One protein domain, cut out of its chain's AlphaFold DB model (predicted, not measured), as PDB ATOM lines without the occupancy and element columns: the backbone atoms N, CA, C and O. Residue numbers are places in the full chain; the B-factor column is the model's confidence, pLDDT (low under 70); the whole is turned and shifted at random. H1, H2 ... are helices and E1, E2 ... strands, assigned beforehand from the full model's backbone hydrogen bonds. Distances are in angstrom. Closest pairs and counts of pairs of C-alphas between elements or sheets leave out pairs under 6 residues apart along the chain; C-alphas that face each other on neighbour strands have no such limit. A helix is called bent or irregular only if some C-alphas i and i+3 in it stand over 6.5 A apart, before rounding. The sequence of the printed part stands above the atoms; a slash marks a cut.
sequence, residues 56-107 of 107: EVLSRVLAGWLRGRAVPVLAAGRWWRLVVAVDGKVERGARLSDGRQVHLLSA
ATOM      1  N   GLU A  56     -48.366  19.520  23.008       91.31
ATOM      2  CA  GLU A  56     -49.200  20.584  23.569       91.31
ATOM      3  C   GLU A  56     -50.169  20.007  24.620       91.31
ATOM      4  O   GLU A  56     -50.339  20.571  25.701       91.31
ATOM      5  N   VAL A  57     -50.726  18.814  24.383       95.88
ATOM      6  CA  VAL A  57     -51.454  18.038  25.405       95.88
ATOM      7  C   VAL A  57     -50.537  17.689  26.579       95.88
ATOM      8  O   VAL A  57     -50.921  17.903  27.731       95.88
ATOM      9  N   LEU A  58     -49.323  17.189  26.316       92.75
ATOM     10  CA  LEU A  58     -48.364  16.859  27.377       92.75
ATOM     11  C   LEU A  58     -47.989  18.100  28.203       92.75
ATOM     12  O   LEU A  58     -48.038  18.053  29.434       92.75
ATOM     13  N   SER A  59     -47.685  19.216  27.537       90.69
ATOM     14  CA  SER A  59     -47.350  20.491  28.185       90.69
ATOM     15  C   SER A  59     -48.490  20.998  29.071       90.69
ATOM     16  O   SER A  59     -48.259  21.320  30.238       90.69
ATOM     17  N   ARG A  60     -49.742  20.977  28.588       93.88
ATOM     18  CA  ARG A  60     -50.919  21.368  29.386       93.88
ATOM     19  C   ARG A  60     -51.142  20.489  30.615       93.88
ATOM     20  O   ARG A  60     -51.485  21.023  31.671       93.88
ATOM     21  N   VAL A  61     -50.934  19.173  30.513       95.38
ATOM     22  CA  VAL A  61     -51.058  18.250  31.657       95.38
ATOM     23  C   VAL A  61     -49.985  18.537  32.713       95.38
ATOM     24  O   VAL A  61     -50.311  18.668  33.895       95.38
ATOM     25  N   LEU A  62     -48.726  18.711  32.299       91.50
ATOM     26  CA  LEU A  62     -47.620  19.035  33.208       91.50
ATOM     27  C   LEU A  62     -47.815  20.409  33.871       91.50
ATOM     28  O   LEU A  62     -47.721  20.516  35.094       91.50
ATOM     29  N   ALA A  63     -48.187  21.439  33.106       89.50
ATOM     30  CA  ALA A  63     -48.480  22.774  33.631       89.50
ATOM     31  C   ALA A  63     -49.725  22.804  34.540       89.50
ATOM     32  O   ALA A  63     -49.815  23.625  35.454       89.50
ATOM     33  N   GLY A  64     -50.712  21.928  34.323       92.56
ATOM     34  CA  GLY A  64     -51.829  21.722  35.251       92.56
ATOM     35  C   GLY A  64     -51.365  21.158  36.598       92.56
ATOM     36  O   GLY A  64     -51.677  21.718  37.649       92.56
ATOM     37  N   TRP A  65     -50.557  20.097  36.563       91.50
ATOM     38  CA  TRP A  65     -49.994  19.446  37.752       91.50
ATOM     39  C   TRP A  65     -49.049  20.360  38.548       91.50
ATOM     40  O   TRP A  65     -49.138  20.403  39.775       91.50
ATOM     41  N   LEU A  66     -48.199  21.142  37.869       89.06
ATOM     42  CA  LEU A  66     -47.322  22.131  38.508       89.06
ATOM     43  C   LEU A  66     -48.121  23.237  39.212       89.06
ATOM     44  O   LEU A  66     -47.847  23.534  40.373       89.06
ATOM     45  N   ARG A  67     -49.165  23.789  38.577       87.00
ATOM     46  CA  ARG A  67     -50.043  24.786  39.224       87.00
ATOM     47  C   ARG A  67     -50.752  24.220  40.458       87.00
ATOM     48  O   ARG A  67     -50.816  24.897  41.479       87.00
ATOM     49  N   GLY A  68     -51.194  22.962  40.414       86.94
ATOM     50  CA  GLY A  68     -51.771  22.267  41.573       86.94
ATOM     51  C   GLY A  68     -50.805  22.070  42.753       86.94
ATOM     52  O   GLY A  68     -51.252  21.845  43.874       86.94
ATOM     53  N   ARG A  69     -49.487  22.183  42.533       85.19
ATOM     54  CA  ARG A  69     -48.446  22.128  43.578       85.19
ATOM     55  C   ARG A  69     -48.107  23.492  44.184       85.19
ATOM     56  O   ARG A  69     -47.367  23.536  45.161       85.19
ATOM     57  N   ALA A  70     -48.617  24.584  43.619       82.06
ATOM     58  CA  ALA A  70     -48.144  25.938  43.875       82.06
ATOM     59  C   ALA A  70     -49.238  26.843  44.478       82.06
ATOM     60  O   ALA A  70     -49.477  27.919  43.953       82.06
ATOM     61  N   VAL A  71     -49.928  26.421  45.548       73.12
ATOM     62  CA  VAL A  71     -51.055  27.167  46.173       73.12
ATOM     63  C   VAL A  71     -50.584  27.939  47.431       73.12
ATOM     64  O   VAL A  71     -49.987  27.273  48.282       73.12
ATOM     65  N   PRO A  72     -50.709  29.294  47.562       69.19
ATOM     66  CA  PRO A  72     -49.171  29.936  48.325       69.19
ATOM     67  C   PRO A  72     -49.553  29.767  49.823       69.19
ATOM     68  O   PRO A  72     -50.659  30.147  50.209       69.19
ATOM     69  N   VAL A  73     -48.785  29.046  50.661       68.06
ATOM     70  CA  VAL A  73     -49.336  28.621  51.977       68.06
ATOM     71  C   VAL A  73     -49.697  29.856  52.808       68.06
ATOM     72  O   VAL A  73     -48.865  30.751  52.965       68.06
ATOM     73  N   LEU A  74     -50.925  29.898  53.348       65.25
ATOM     74  CA  LEU A  74     -51.426  30.977  54.209       65.25
ATOM     75  C   LEU A  74     -50.738  30.954  55.585       65.25
ATOM     76  O   LEU A  74     -51.335  30.636  56.613       65.25
ATOM     77  N   ALA A  75     -49.449  31.288  55.596       61.91
ATOM     78  CA  ALA A  75     -48.662  31.495  56.798       61.91
ATOM     79  C   ALA A  75     -49.111  32.792  57.488       61.91
ATOM     80  O   ALA A  75     -49.136  33.860  56.870       61.91
ATOM     81  N   ALA A  76     -49.467  32.693  58.772       60.09
ATOM     82  CA  ALA A  76     -50.086  33.775  59.534       60.09
ATOM     83  C   ALA A  76     -49.342  35.119  59.379       60.09
ATOM     84  O   ALA A  76     -48.157  35.237  59.689       60.09
ATOM     85  N   GLY A  77     -50.052  36.137  58.882       62.72
ATOM     86  CA  GLY A  77     -49.541  37.502  58.729       62.72
ATOM     87  C   GLY A  77     -48.605  37.763  57.537       62.72
ATOM     88  O   GLY A  77     -48.172  38.901  57.372       62.72
ATOM     89  N   ARG A  78     -48.292  36.774  56.683       64.38
ATOM     90  CA  ARG A  78     -47.458  36.971  55.478       64.38
ATOM     91  C   ARG A  78     -48.240  36.697  54.193       64.38
ATOM     92  O   ARG A  78     -48.980  35.727  54.086       64.38
ATOM     93  N   TRP A  79     -48.066  37.566  53.199       59.62
ATOM     94  CA  TRP A  79     -48.820  37.508  51.945       59.62
ATOM     95  C   TRP A  79     -48.246  36.431  51.007       59.62
ATOM     96  O   TRP A  79     -47.154  36.615  50.464       59.62
ATOM     97  N   TRP A  80     -48.983  35.327  50.790       70.19
ATOM     98  CA  TRP A  80     -48.647  34.318  49.769       70.19
ATOM     99  C   TRP A  80     -48.648  35.021  48.382       70.19
ATOM    100  O   TRP A  80     -49.665  35.575  47.961       70.19
ATOM    101  N   ARG A  81     -47.491  35.068  47.690       74.38
ATOM    102  CA  ARG A  81     -47.332  35.535  46.289       74.38
ATOM    103  C   ARG A  81     -46.599  34.477  45.466       74.38
ATOM    104  O   ARG A  81     -45.575  33.964  45.908       74.38
ATOM    105  N   LEU A  82     -47.099  34.186  44.264       78.38
ATOM    106  CA  LEU A  82     -46.482  33.224  43.352       78.38
ATOM    107  C   LEU A  82     -45.471  33.966  42.494       78.38
ATOM    108  O   LEU A  82     -45.845  34.856  41.733       78.38
ATOM    109  N   VAL A  83     -44.203  33.596  42.619       83.25
ATOM    110  CA  VAL A  83     -43.154  34.048  41.706       83.25
ATOM    111  C   VAL A  83     -42.929  32.933  40.695       83.25
ATOM    112  O   VAL A  83     -42.657  31.798  41.077       83.25
ATOM    113  N   VAL A  84     -43.075  33.266  39.416       84.31
ATOM    114  CA  VAL A  84     -42.854  32.368  38.280       84.31
ATOM    115  C   VAL A  84     -41.660  32.917  37.509       84.31
ATOM    116  O   VAL A  84     -41.669  34.086  37.122       84.31
ATOM    117  N   ALA A  85     -40.615  32.109  37.337       88.88
ATOM    118  CA  ALA A  85     -39.397  32.518  36.646       88.88
ATOM    119  C   ALA A  85     -39.488  32.098  35.176       88.88
ATOM    120  O   ALA A  85     -39.462  30.909  34.877       88.88
ATOM    121  N   VAL A  86     -39.608  33.072  34.272       88.50
ATOM    122  CA  VAL A  86     -39.746  32.806  32.833       88.50
ATOM    123  C   VAL A  86     -38.373  32.830  32.162       88.50
ATOM    124  O   VAL A  86     -37.675  33.840  32.220       88.50
ATOM    125  N   ASP A  87     -38.014  31.730  31.506       90.31
ATOM    126  CA  ASP A  87     -36.807  31.576  30.685       90.31
ATOM    127  C   ASP A  87     -37.190  31.390  29.206       90.31
ATOM    128  O   ASP A  87     -38.245  30.828  28.892       90.31
ATOM    129  N   GLY A  88     -36.346  31.877  28.293       90.12
ATOM    130  CA  GLY A  88     -36.604  31.919  26.855       90.12
ATOM    131  C   GLY A  88     -35.439  31.358  26.045       90.12
ATOM    132  O   GLY A  88     -34.356  31.942  26.021       90.12
ATOM    133  N   LYS A  89     -35.665  30.248  25.335       90.12
ATOM    134  CA  LYS A  89     -34.631  29.534  24.565       90.12
ATOM    135  C   LYS A  89     -34.954  29.507  23.082       90.12
ATOM    136  O   LYS A  89     -36.113  29.464  22.685       90.12
ATOM    137  N   VAL A  90     -33.908  29.510  22.262       92.38
ATOM    138  CA  VAL A  90     -34.013  29.363  20.807       92.38
ATOM    139  C   VAL A  90     -33.850  27.895  20.439       92.38
ATOM    140  O   VAL A  90     -32.806  27.300  20.707       92.38
ATOM    141  N   GLU A  91     -34.851  27.323  19.774       89.56
ATOM    142  CA  GLU A  91     -34.793  25.944  19.296       89.56
ATOM    143  C   GLU A  91     -33.862  25.833  18.086       89.56
ATOM    144  O   GLU A  91     -34.100  26.386  17.005       89.56
ATOM    145  N   ARG A  92     -32.740  25.132  18.276       87.19
ATOM    146  CA  ARG A  92     -31.639  25.106  17.310       87.19
ATOM    147  C   ARG A  92     -32.051  24.398  16.017       87.19
ATOM    148  O   ARG A  92     -32.060  23.176  15.936       87.19
ATOM    149  N   GLY A  93     -32.286  25.193  14.976       88.19
ATOM    150  CA  GLY A  93     -32.641  24.721  13.634       88.19
ATOM    151  C   GLY A  93     -34.143  24.749  13.343       88.19
ATOM    152  O   GLY A  93     -34.519  24.678  12.176       88.19
ATOM    153  N   ALA A  94     -34.989  24.938  14.357       90.69
ATOM    154  CA  ALA A  94     -36.411  25.179  14.158       90.69
ATOM    155  C   ALA A  94     -36.643  26.617  13.664       90.69
ATOM    156  O   ALA A  94     -36.130  27.583  14.239       90.69
ATOM    157  N   ARG A  95     -37.423  26.761  12.590       94.25
ATOM    158  CA  ARG A  95     -37.800  28.049  11.999       94.25
ATOM    159  C   ARG A  95     -39.285  28.081  11.657       94.25
ATOM    160  O   ARG A  95     -39.870  27.056  11.319       94.25
ATOM    161  N   LEU A  96     -39.859  29.276  11.723       92.25
ATOM    162  CA  LEU A  96     -41.170  29.598  11.169       92.25
ATOM    163  C   LEU A  96     -41.092  29.697   9.634       92.25
ATOM    164  O   LEU A  96     -40.006  29.749   9.054       92.25
ATOM    165  N   SER A  97     -42.246  29.763   8.969       93.75
ATOM    166  CA  SER A  97     -42.349  29.908   7.506       93.75
ATOM    167  C   SER A  97     -41.734  31.205   6.960       93.75
ATOM    168  O   SER A  97     -41.354  31.250   5.795       93.75
ATOM    169  N   ASP A  98     -41.591  32.234   7.798       94.81
ATOM    170  CA  ASP A  98     -40.897  33.494   7.493       94.81
ATOM    171  C   ASP A  98     -39.378  33.459   7.776       94.81
ATOM    172  O   ASP A  98     -38.686  34.466   7.639       94.81
ATOM    173  N   GLY A  99     -38.840  32.302   8.180       92.75
ATOM    174  CA  GLY A  99     -37.420  32.100   8.458       92.75
ATOM    175  C   GLY A  99     -36.952  32.521   9.856       92.75
ATOM    176  O   GLY A  99     -35.821  32.178  10.224       92.75
ATOM    177  N   ARG A 100     -37.788  33.191  10.669       94.38
ATOM    178  CA  ARG A 100     -37.467  33.483  12.078       94.38
ATOM    179  C   ARG A 100     -37.267  32.187  12.857       94.38
ATOM    180  O   ARG A 100     -37.939  31.188  12.604       94.38
ATOM    181  N   GLN A 101     -36.345  32.194  13.817       94.62
ATOM    182  CA  GLN A 101     -36.122  31.037  14.684       94.62
ATOM    183  C   GLN A 101     -37.306  30.839  15.638       94.62
ATOM    184  O   GLN A 101     -37.951  31.805  16.047       94.62
ATOM    185  N   VAL A 102     -37.584  29.591  16.009       93.12
ATOM    186  CA  VAL A 102     -38.582  29.294  17.044       93.12
ATOM    187  C   VAL A 102     -37.982  29.601  18.415       93.12
ATOM    188  O   VAL A 102     -36.937  29.061  18.777       93.12
ATOM    189  N   HIS A 103     -38.658  30.456  19.179       89.88
ATOM    190  CA  HIS A 103     -38.383  30.671  20.596       89.88
ATOM    191  C   HIS A 103     -39.389  29.868  21.425       89.88
ATOM    192  O   HIS A 103     -40.596  29.998  21.214       89.88
ATOM    193  N   LEU A 104     -38.904  29.073  22.375       87.31
ATOM    194  CA  LEU A 104     -39.721  28.474  23.426       87.31
ATOM    195  C   LEU A 104     -39.595  29.292  24.710       87.31
ATOM    196  O   LEU A 104     -38.521  29.798  25.037       87.31
ATOM    197  N   LEU A 105     -40.703  29.384  25.441       85.75
ATOM    198  CA  LEU A 105     -40.784  29.990  26.764       85.75
ATOM    199  C   LEU A 105     -41.135  28.898  27.777       85.75
ATOM    200  O   LEU A 105     -42.046  28.104  27.543       85.75
ATOM    201  N   SER A 106     -40.423  28.870  28.899       79.31
ATOM    202  CA  SER A 106     -40.674  27.967  30.029       79.31
ATOM    203  C   SER A 106     -40.856  28.768  31.314       79.31
ATOM    204  O   SER A 106     -40.198  29.794  31.477       79.31
ATOM    205  N   ALA A 107     -41.747  28.305  32.193       72.38
ATOM    206  CA  ALA A 107     -42.254  29.013  33.368       72.38
ATOM    207  C   ALA A 107     -42.630  28.016  34.483       72.38
ATOM    208  O   ALA A 107     -43.101  26.911  34.117       72.38
TER     209      ALA A 107
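This is residues 56 to 107 of the 107 residues of the protein "DDE transposase family protein" of Actinoplanes sp. ATCC 53533 (UniProt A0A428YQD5). From residue 56, look for an open, rod-like trace: helix H1 runs out, a long link folds back through residues 74 to 79, which stick out at one end, and a bent hairpin of E1 and E2 makes the other end. The printed part has 52 residues, one named helix then two named antiparallel strands, class mixed. It is extended, with a radius of gyration of the C-alphas of 16.6 A and spans of 53 by 21 by 15 A.

Start at H1, residues 56 to 68, where every O i to N i+4 pair is within hydrogen-bond range. A long link of 18 residues leads to E1, residues 87 to 95, which bends by 86 degrees at residue 92. E2, residues 101 to 106, follows by a tight link and forms an antiparallel hairpin with E1, at 149 degrees; look for N 89 and O 104, within hydrogen-bond range at 2.9 A. H1 and E2 are apart.

Find C-alpha 56 at (-49.200, 20.584, 23.569); H1 runs 18.3 A from there. E1 measures 19.0 A; E2 measures 16.3 A, ending at C-alpha 106, (-40.674, 27.967, 30.029).

The printed part has no cut. The C-alphas farthest apart, Ala 76 and Asp 98, are 52.8 A apart. Residues 72 to 79 have pLDDT under 70.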